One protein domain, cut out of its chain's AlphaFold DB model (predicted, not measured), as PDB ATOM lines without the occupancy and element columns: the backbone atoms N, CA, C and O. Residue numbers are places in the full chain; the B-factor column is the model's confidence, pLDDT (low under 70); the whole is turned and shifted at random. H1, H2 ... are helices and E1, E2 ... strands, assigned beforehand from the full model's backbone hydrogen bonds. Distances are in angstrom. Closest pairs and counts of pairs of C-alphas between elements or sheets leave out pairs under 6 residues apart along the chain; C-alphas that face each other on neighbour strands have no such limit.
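Overview. This is residues 9 to 81 of the 93 residues of the protein "BTB/POZ domain protein" of Opisthorchis viverrini (UniProt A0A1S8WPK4). You are looking at a small wall of three strands, E2, E1 and E3, with one face covered by H4, the longest helix, which runs along E2 and E1, and the other face bare. The helical hairpin H2 and H3 lies on the same side of this wall as H4 and only grazes the sheet, H2 touching residues 78 to 79 of H4 and H3 coming near E3, while H1 touches residues 76 to 80 of H4 and comes near Ala 33, the last residue of E2. The printed part has 73 residues, with four named helices and three named strands in the order H1, E1, E2, H2, H3, E3, H4; the sheet is mixed, its order E2, E1, E3, and the class is mixed, helices and strands. The whole is compact, with a radius of gyration of the C-alphas of 11.4 A, and rounded, spanning 29 by 26 by 22 A.

Along the chain. Find C-alpha 9 at (46.970, 28.255, 22.319), where H1 begins; it runs through residues 9 to 15. Next come E1, residues 22 to 26, 13.0 A long, and E2, residues 29 to 33, 12.9 A. H2 takes residues 35 to 41, and H3 residues 43 to 51, 12.0 A long. Look for E3 from C-alpha 59 at (50.511, 6.569, 27.949); it holds residues 59 to 63 and measures 13.1 A. H4, residues 68 to 80, is 17.9 A long and ends at C-alpha 80, (39.591, 26.111, 25.669).

Arrangement. Start with E1, the inner strand. E1 and E2 form a hairpin, antiparallel at 153 degrees, with N 31 and O 24 at 2.8 A, within hydrogen-bond range. E3 is parallel to E1, at 25 degrees, with N 23 and O 59 at 2.7 A. H4 is on one face of this sheet, two layers, helix over strands; its height over the sheet is 10.1 A, and it runs along the strands, at 5 degrees to E1 on the local plane. H1, H2 and H3 each only graze the sheet. With residues 76 to 80 alone, H4 touches H1, opposite ways at a shallow tilt of 34.9 degrees, only just short of steep; the closest C-alphas, of Phe 11 and Tyr 79, are 5.3 A apart. With residues 78 to 79 alone, H4 touches H2, about perpendicular at 83 degrees, the closest C-alphas being those of Ser 41 and Ile 78, 6.4 A. The helical hairpin H2 and H3 touch at a shallow tilt of 29 degrees, opposite ways, with the C-alphas of Ala 39 and Asp 46 closest, 4.1 A. H3 is apart from H4 and H1. In H1, H2, H3 and H4 every O i to N i+4 pair is within hydrogen-bond range.

Size, cuts and confidence. The two C-alphas farthest apart are those of Ser 55 and Gly 81, 30.1 A. The printed part has no cut, and no link is long. Read the B-factor column for pLDDT: the mean of the printed part is 78.0, and the model's confidence is under 70 at residues 9 to 19, 52 to 56 and 81.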
ATOM      1  N   ALA A   9      45.655  28.781  22.689       53.59
ATOM      2  CA  ALA A   9      46.970  28.255  22.319       53.59
ATOM      3  C   ALA A   9      47.047  26.735  22.532       53.59
ATOM      4  O   ALA A   9      47.465  26.007  21.632       53.59
ATOM      5  N   ASP A  10      46.548  26.244  23.666       58.12
ATOM      6  CA  ASP A  10      46.632  24.825  24.020       58.12
ATOM      7  C   ASP A  10      45.769  23.946  23.097       58.12
ATOM      8  O   ASP A  10      46.144  22.816  22.771       58.12
ATOM      9  N   PHE A  11      44.649  24.477  22.588       64.12
ATOM     10  CA  PHE A  11      43.836  23.798  21.573       64.12
ATOM     11  C   PHE A  11      44.611  23.575  20.263       64.12
ATOM     12  O   PHE A  11      44.525  22.501  19.661       64.12
ATOM     13  N   LEU A  12      45.407  24.561  19.829       61.38
ATOM     14  CA  LEU A  12      46.263  24.422  18.649       61.38
ATOM     15  C   LEU A  12      47.391  23.416  18.891       61.38
ATOM     16  O   LEU A  12      47.672  22.617  18.003       61.38
ATOM     17  N   VAL A  13      47.984  23.395  20.091       60.72
ATOM     18  CA  VAL A  13      49.033  22.424  20.454       60.72
ATOM     19  C   VAL A  13      48.502  20.990  20.384       60.72
ATOM     20  O   VAL A  13      49.152  20.120  19.805       60.72
ATOM     21  N   ARG A  14      47.280  20.747  20.879       65.31
ATOM     22  CA  ARG A  14      46.615  19.445  20.729       65.31
ATOM     23  C   ARG A  14      46.344  19.092  19.266       65.31
ATOM     24  O   ARG A  14      46.566  17.948  18.873       65.31
ATOM     25  N   LYS A  15      45.873  20.048  18.458       64.62
ATOM     26  CA  LYS A  15      45.597  19.831  17.027       64.62
ATOM     27  C   LYS A  15      46.866  19.494  16.239       64.62
ATOM     28  O   LYS A  15      46.808  18.696  15.311       64.62
ATOM     29  N   ASP A  16      47.995  20.066  16.639       65.19
ATOM     30  CA  ASP A  16      49.309  19.795  16.054       65.19
ATOM     31  C   ASP A  16      49.935  18.485  16.580       65.19
ATOM     32  O   ASP A  16      51.022  18.109  16.147       65.19
ATOM     33  N   GLN A  17      49.275  17.803  17.534       65.81
ATOM     34  CA  GLN A  17      49.755  16.616  18.265       65.81
ATOM     35  C   GLN A  17      51.177  16.756  18.837       65.81
ATOM     36  O   GLN A  17      51.849  15.765  19.141       65.81
ATOM     37  N   LYS A  18      51.660  17.986  19.007       61.25
ATOM     38  CA  LYS A  18      52.996  18.241  19.532       61.25
ATOM     39  C   LYS A  18      52.991  17.989  21.027       61.25
ATOM     40  O   LYS A  18      52.165  18.558  21.717       61.25
ATOM     41  N   TYR A  19      53.929  17.173  21.509       67.38
ATOM     42  CA  TYR A  19      54.110  16.850  22.933       67.38
ATOM     43  C   TYR A  19      52.948  16.086  23.597       67.38
ATOM     44  O   TYR A  19      52.895  16.019  24.822       67.38
ATOM     45  N   CYS A  20      52.052  15.461  22.820       73.75
ATOM     46  CA  CYS A  20      51.031  14.566  23.368       73.75
ATOM     47  C   CYS A  20      51.685  13.291  23.920       73.75
ATOM     48  O   CYS A  20      52.050  12.378  23.180       73.75
ATOM     49  N   ASP A  21      51.831  13.241  25.236       82.12
ATOM     50  CA  ASP A  21      52.389  12.129  26.000       82.12
ATOM     51  C   ASP A  21      51.309  11.167  26.525       82.12
ATOM     52  O   ASP A  21      51.631  10.116  27.086       82.12
ATOM     53  N   LEU A  22      50.036  11.502  26.304       84.25
ATOM     54  CA  LEU A  22      48.869  10.765  26.762       84.25
ATOM     55  C   LEU A  22      47.838  10.593  25.637       84.25
ATOM     56  O   LEU A  22      47.566  11.496  24.851       84.25
ATOM     57  N   VAL A  23      47.209   9.426  25.584       86.88
ATOM     58  CA  VAL A  23      46.076   9.122  24.713       86.88
ATOM     59  C   VAL A  23      44.931   8.641  25.583       86.88
ATOM     60  O   VAL A  23      45.041   7.630  26.277       86.88
ATOM     61  N   VAL A  24      43.811   9.353  25.528       86.38
ATOM     62  CA  VAL A  24      42.586   8.937  26.198       86.38
ATOM     63  C   VAL A  24      41.733   8.137  25.226       86.38
ATOM     64  O   VAL A  24      41.336   8.643  24.178       86.38
ATOM     65  N   ARG A  25      41.448   6.882  25.558       87.31
ATOM     66  CA  ARG A  25      40.542   6.018  24.807       87.31
ATOM     67  C   ARG A  25      39.155   6.076  25.436       87.31
ATOM     68  O   ARG A  25      39.003   5.831  26.630       87.31
ATOM     69  N   CYS A  26      38.158   6.388  24.621       87.56
ATOM     70  CA  CYS A  26      36.757   6.424  25.011       87.56
ATOM     71  C   CYS A  26      35.977   5.589  23.993       87.56
ATOM     72  O   CYS A  26      35.868   5.961  22.823       87.56
ATOM     73  N   GLY A  27      35.532   4.402  24.409       83.06
ATOM     74  CA  GLY A  27      34.934   3.424  23.501       83.06
ATOM     75  C   GLY A  27      35.891   3.032  22.367       83.06
ATOM     76  O   GLY A  27      36.964   2.479  22.609       83.06
ATOM     77  N   GLN A  28      35.495   3.320  21.124       82.50
ATOM     78  CA  GLN A  28      36.307   3.066  19.924       82.50
ATOM     79  C   GLN A  28      37.179   4.265  19.511       82.50
ATOM     80  O   GLN A  28      38.071   4.116  18.674       82.50
ATOM     81  N   HIS A  29      36.965   5.440  20.107       83.75
ATOM     82  CA  HIS A  29      37.674   6.665  19.754       83.75
ATOM     83  C   HIS A  29      38.891   6.907  20.649       83.75
ATOM     84  O   HIS A  29      38.928   6.546  21.829       83.75
ATOM     85  N   GLN A  30      39.916   7.529  20.067       86.75
ATOM     86  CA  GLN A  30      41.163   7.866  20.747       86.75
ATOM     87  C   GLN A  30      41.423   9.364  20.640       86.75
ATOM     88  O   GLN A  30      41.379   9.946  19.557       86.75
ATOM     89  N   PHE A  31      41.728   9.973  21.777       84.88
ATOM     90  CA  PHE A  31      41.931  11.399  21.929       84.88
ATOM     91  C   PHE A  31      43.351  11.653  22.444       84.88
ATOM     92  O   PHE A  31      43.602  11.480  23.638       84.88
ATOM     93  N   PRO A  32      44.292  12.064  21.577       85.50
ATOM     94  CA  PRO A  32      45.609  12.502  22.023       85.50
ATOM     95  C   PRO A  32      45.456  13.769  22.872       85.50
ATOM     96  O   PRO A  32      44.679  14.676  22.538       85.50
ATOM     97  N   ALA A  33      46.160  13.796  23.995       84.50
ATOM     98  CA  ALA A  33      46.106  14.852  24.987       84.50
ATOM     99  C   ALA A  33      47.441  14.954  25.736       84.50
ATOM    100  O   ALA A  33      48.361  14.157  25.549       84.50
ATOM    101  N   HIS A  34      47.528  15.961  26.592       85.50
ATOM    102  CA  HIS A  34      48.691  16.226  27.418       85.50
ATOM    103  C   HIS A  34      48.363  15.864  28.859       85.50
ATOM    104  O   HIS A  34      47.348  16.314  29.404       85.50
ATOM    105  N   SER A  35      49.224  15.056  29.469       82.50
ATOM    106  CA  SER A  35      49.048  14.599  30.845       82.50
ATOM    107  C   SER A  35      48.982  15.766  31.833       82.50
ATOM    108  O   SER A  35      48.124  15.771  32.709       82.50
ATOM    109  N   ASN A  36      49.809  16.797  31.638       81.75
ATOM    110  CA  ASN A  36      49.866  17.976  32.502       81.75
ATOM    111  C   ASN A  36      48.572  18.808  32.479       81.75
ATOM    112  O   ASN A  36      48.102  19.214  33.536       81.75
ATOM    113  N   ILE A  37      47.976  19.031  31.302       83.12
ATOM    114  CA  ILE A  37      46.726  19.782  31.154       83.12
ATOM    115  C   ILE A  37      45.587  19.005  31.816       83.12
ATOM    116  O   ILE A  37      44.800  19.577  32.567       83.12
ATOM    117  N   LEU A  38      45.519  17.688  31.595       83.19
ATOM    118  CA  LEU A  38      44.490  16.850  32.207       83.19
ATOM    119  C   LEU A  38      44.641  16.780  33.732       83.19
ATOM    120  O   LEU A  38      43.655  17.004  34.433       83.19
ATOM    121  N   ALA A  39      45.856  16.566  34.241       83.94
ATOM    122  CA  ALA A  39      46.149  16.571  35.674       83.94
ATOM    123  C   ALA A  39      45.820  17.922  36.334       83.94
ATOM    124  O   ALA A  39      45.191  17.955  37.388       83.94
ATOM    125  N   ALA A  40      46.161  19.042  35.685       82.88
ATOM    126  CA  ALA A  40      45.829  20.378  36.178       82.88
ATOM    127  C   ALA A  40      44.318  20.666  36.150       82.88
ATOM    128  O   ALA A  40      43.813  21.419  36.980       82.88
ATOM    129  N   SER A  41      43.590  20.071  35.201       81.31
ATOM    130  CA  SER A  41      42.144  20.266  35.061       81.31
ATOM    131  C   SER A  41      41.309  19.473  36.068       81.31
ATOM    132  O   SER A  41      40.190  19.877  36.388       81.31
ATOM    133  N   SER A  42      41.813  18.332  36.551       81.81
ATOM    134  CA  SER A  42      41.093  17.482  37.496       81.81
ATOM    135  C   SER A  42      42.024  16.550  38.265       81.81
ATOM    136  O   SER A  42      42.783  15.780  37.674       81.81
ATOM    137  N   GLU A  43      41.846  16.503  39.586       82.00
ATOM    138  CA  GLU A  43      42.516  15.528  40.458       82.00
ATOM    139  C   GLU A  43      42.208  14.068  40.086       82.00
ATOM    140  O   GLU A  43      42.997  13.174  40.390       82.00
ATOM    141  N   TYR A  44      41.073  13.799  39.425       84.69
ATOM    142  CA  TYR A  44      40.758  12.459  38.924       84.69
ATOM    143  C   TYR A  44      41.793  12.003  37.891       84.69
ATOM    144  O   TYR A  44      42.310  10.891  37.985       84.69
ATOM    145  N   PHE A  45      42.129  12.876  36.938       82.19
ATOM    146  CA  PHE A  45      43.139  12.575  35.929       82.19
ATOM    147  C   PHE A  45      44.533  12.513  36.532       82.19
ATOM    148  O   PHE A  45      45.292  11.624  36.167       82.19
ATOM    149  N   ASP A  46      44.859  13.394  37.476       83.75
ATOM    150  CA  ASP A  46      46.153  13.361  38.163       83.75
ATOM    151  C   ASP A  46      46.387  12.022  38.887       83.75
ATOM    152  O   ASP A  46      47.416  11.363  38.701       83.75
ATOM    153  N   LYS A  47      45.377  11.540  39.625       84.94
ATOM    154  CA  LYS A  47      45.416  10.215  40.264       84.94
ATOM    155  C   LYS A  47      45.465   9.086  39.243       84.94
ATOM    156  O   LYS A  47      46.310   8.208  39.374       84.94
ATOM    157  N   LEU A  48      44.635   9.131  38.199       83.69
ATOM    158  CA  LEU A  48      44.625   8.117  37.140       83.69
ATOM    159  C   LEU A  48      45.992   8.007  36.442       83.69
ATOM    160  O   LEU A  48      46.462   6.910  36.149       83.69
ATOM    161  N   LEU A  49      46.654   9.139  36.196       79.50
ATOM    162  CA  LEU A  49      47.978   9.202  35.577       79.50
ATOM    163  C   LEU A  49      49.095   8.760  36.520       79.50
ATOM    164  O   LEU A  49      50.086   8.197  36.053       79.50
ATOM    165  N   SER A  50      48.928   8.994  37.820       80.44
ATOM    166  CA  SER A  50      49.852   8.550  38.865       80.44
ATOM    167  C   SER A  50      49.729   7.048  39.155       80.44
ATOM    168  O   SER A  50      50.729   6.375  39.400       80.44
ATOM    169  N   GLU A  51      48.514   6.500  39.096       77.00
ATOM    170  CA  GLU A  51      48.231   5.067  39.248       77.00
ATOM    171  C   GLU A  51      48.551   4.272  37.978       77.00
ATOM    172  O   GLU A  51      48.904   3.089  38.052       77.00
ATOM    173  N   SER A  52      48.489   4.920  36.811       69.25
ATOM    174  CA  SER A  52      48.930   4.359  35.537       69.25
ATOM    175  C   SER A  52      50.442   4.113  35.548       69.25
ATOM    176  O   SER A  52      51.260   4.962  35.200       69.25
ATOM    177  N   LYS A  53      50.829   2.882  35.895       63.66
ATOM    178  CA  LYS A  53      52.212   2.371  35.811       63.66
ATOM    179  C   LYS A  53      52.636   2.026  34.377       63.66
ATOM    180  O   LYS A  53      53.523   1.197  34.176       63.66
ATOM    181  N   SER A  54      51.984   2.611  33.374       64.31
ATOM    182  CA  SER A  54      52.292   2.331  31.976       64.31
ATOM    183  C   SER A  54      53.656   2.926  31.630       64.31
ATOM    184  O   SER A  54      53.836   4.144  31.625       64.31
ATOM    185  N   SER A  55      54.630   2.059  31.351       62.94
ATOM    186  CA  SER A  55      55.961   2.444  30.864       62.94
ATOM    187  C   SER A  55      55.965   2.806  29.375       62.94
ATOM    188  O   SER A  55      56.973   3.280  28.857       62.94
ATOM    189  N   THR A  56      54.847   2.591  28.677       67.00
ATOM    190  CA  THR A  56      54.661   2.984  27.282       67.00
ATOM    191  C   THR A  56      54.397   4.479  27.154       67.00
ATOM    192  O   THR A  56      53.548   5.043  27.845       67.00
ATOM    193  N   VAL A  57      55.132   5.106  26.236       70.25
ATOM    194  CA  VAL A  57      54.934   6.489  25.797       70.25
ATOM    195  C   VAL A  57      54.490   6.443  24.328       70.25
ATOM    196  O   VAL A  57      55.204   5.845  23.521       70.25
ATOM    197  N   PRO A  58      53.343   7.039  23.961       70.19
ATOM    198  CA  PRO A  58      52.414   7.765  24.829       70.19
ATOM    199  C   PRO A  58      51.633   6.825  25.764       70.19
ATOM    200  O   PRO A  58      51.301   5.693  25.401       70.19
ATOM    201  N   ARG A  59      51.336   7.301  26.979       82.75
ATOM    202  CA  ARG A  59      50.511   6.569  27.949       82.75
ATOM    203  C   ARG A  59      49.096   6.457  27.403       82.75
ATOM    204  O   ARG A  59      48.586   7.420  26.844       82.75
ATOM    205  N   VAL A  60      48.440   5.317  27.583       83.75
ATOM    206  CA  VAL A  60      47.044   5.140  27.162       83.75
ATOM    207  C   VAL A  60      46.179   4.958  28.400       83.75
ATOM    208  O   VAL A  60      46.448   4.071  29.206       83.75
ATOM    209  N   VAL A  61      45.155   5.794  28.551       84.94
ATOM    210  CA  VAL A  61      44.150   5.675  29.615       84.94
ATOM    211  C   VAL A  61      42.793   5.419  28.988       84.94
ATOM    212  O   VAL A  61      42.430   6.066  28.011       84.94
ATOM    213  N   GLU A  62      42.052   4.459  29.521       85.06
ATOM    214  CA  GLU A  62      40.717   4.130  29.034       85.06
ATOM    215  C   GLU A  62      39.676   4.661  30.012       85.06
ATOM    216  O   GLU A  62      39.749   4.392  31.210       85.06
ATOM    217  N   ILE A  63      38.718   5.429  29.497       83.00
ATOM    218  CA  ILE A  63      37.596   5.942  30.279       83.00
ATOM    219  C   ILE A  63      36.348   5.183  29.852       83.00
ATOM    220  O   ILE A  63      35.932   5.241  28.695       83.00
ATOM    221  N   GLN A  64      35.760   4.472  30.809       80.56
ATOM    222  CA  GLN A  64      34.527   3.714  30.629       80.56
ATOM    223  C   GLN A  64      33.352   4.485  31.242       80.56
ATOM    224  O   GLN A  64      33.494   5.101  32.296       80.56
ATOM    225  N   GLY A  65      32.191   4.455  30.582       79.44
ATOM    226  CA  GLY A  65      30.964   5.094  31.081       79.44
ATOM    227  C   GLY A  65      30.784   6.572  30.714       79.44
ATOM    228  O   GLY A  65      29.896   7.220  31.260       79.44
ATOM    229  N   VAL A  66      31.592   7.103  29.792       81.50
ATOM    230  CA  VAL A  66      31.398   8.433  29.193       81.50
ATOM    231  C   VAL A  66      31.214   8.255  27.689       81.50
ATOM    232  O   VAL A  66      31.943   7.475  27.082       81.50
ATOM    233  N   ASP A  67      30.243   8.954  27.103       85.06
ATOM    234  CA  ASP A  67      30.059   8.992  25.651       85.06
ATOM    235  C   ASP A  67      31.216   9.726  24.965       85.06
ATOM    236  O   ASP A  67      31.712  10.745  25.449       85.06
ATOM    237  N   GLU A  68      31.614   9.243  23.791       86.00
ATOM    238  CA  GLU A  68      32.710   9.804  22.992       86.00
ATOM    239  C   GLU A  68      32.511  11.286  22.639       86.00
ATOM    240  O   GLU A  68      33.467  12.064  22.659       86.00
ATOM    241  N   THR A  69      31.268  11.694  22.379       83.62
ATOM    242  CA  THR A  69      30.885  13.083  22.087       83.62
ATOM    243  C   THR A  69      31.006  13.963  23.325       83.62
ATOM    244  O   THR A  69      31.630  15.022  23.281       83.62
ATOM    245  N   VAL A  70      30.501  13.481  24.462       85.31
ATOM    246  CA  VAL A  70      30.585  14.166  25.757       85.31
ATOM    247  C   VAL A  70      32.039  14.322  26.187       85.31
ATOM    248  O   VAL A  70      32.439  15.379  26.678       85.31
ATOM    249  N   PHE A  71      32.856  13.288  25.981       85.50
ATOM    250  CA  PHE A  71      34.272  13.350  26.295       85.50
ATOM    251  C   PHE A  71      35.017  14.325  25.377       85.50
ATOM    252  O   PHE A  71      35.859  15.083  25.856       85.50
ATOM    253  N   ALA A  72      34.688  14.363  24.083       83.56
ATOM    254  CA  ALA A  72      35.251  15.342  23.159       83.56
ATOM    255  C   ALA A  72      34.930  16.783  23.587       83.56
ATOM    256  O   ALA A  72      35.830  17.625  23.600       83.56
ATOM    257  N   ASP A  73      33.695  17.056  24.009       82.69
ATOM    258  CA  ASP A  73      33.290  18.369  24.520       82.69
ATOM    259  C   ASP A  73      33.982  18.719  25.838       82.69
ATOM    260  O   ASP A  73      34.454  19.843  26.013       82.69
ATOM    261  N   LEU A  74      34.104  17.751  26.751       83.69
ATOM    262  CA  LEU A  74      34.824  17.923  28.011       83.69
ATOM    263  C   LEU A  74      36.294  18.252  27.767       83.69
ATOM    264  O   LEU A  74      36.835  19.176  28.369       83.69
ATOM    265  N   ILE A  75      36.953  17.505  26.888       80.75
ATOM    266  CA  ILE A  75      38.364  17.719  26.612       80.75
ATOM    267  C   ILE A  75      38.547  19.062  25.887       80.75
ATOM    268  O   ILE A  75      39.465  19.805  26.210       80.75
ATOM    269  N   ASN A  76      37.643  19.433  24.973       79.19
ATOM    270  CA  ASN A  76      37.662  20.753  24.351       79.19
ATOM    271  C   ASN A  76      37.513  21.835  25.417       79.19
ATOM    272  O   ASN A  76      38.321  22.749  25.428       79.19
ATOM    273  N   PHE A  77      36.588  21.677  26.366       79.69
ATOM    274  CA  PHE A  77      36.439  22.580  27.506       79.69
ATOM    275  C   PHE A  77      37.709  22.695  28.354       79.69
ATOM    276  O   PHE A  77      38.053  23.791  28.778       79.69
ATOM    277  N   ILE A  78      38.419  21.592  28.589       80.62
ATOM    278  CA  ILE A  78      39.693  21.598  29.317       80.62
ATOM    279  C   ILE A  78      40.753  22.409  28.550       80.62
ATOM    280  O   ILE A  78      41.491  23.179  29.157       80.62
ATOM    281  N   TYR A  79      40.794  22.283  27.222       76.75
ATOM    282  CA  TYR A  79      41.753  22.979  26.355       76.75
ATOM    283  C   TYR A  79      41.381  24.430  26.021       76.75
ATOM    284  O   TYR A  79      42.267  25.228  25.731       76.75
ATOM    285  N   THR A  80      40.094  24.775  26.020       72.25
ATOM    286  CA  THR A  80      39.591  26.111  25.669       72.25
ATOM    287  C   THR A  80      39.059  26.884  26.867       72.25
ATOM    288  O   THR A  80      38.606  28.008  26.694       72.25
ATOM    289  N   GLY A  81      39.007  26.301  28.069       66.69
ATOM    290  CA  GLY A  81      38.472  26.919  29.292       66.69
ATOM    291  C   GLY A  81      37.025  27.435  29.206       66.69
ATOM    292  O   GLY A  81      36.523  28.041  30.150       66.69
TER     293      GLY A  81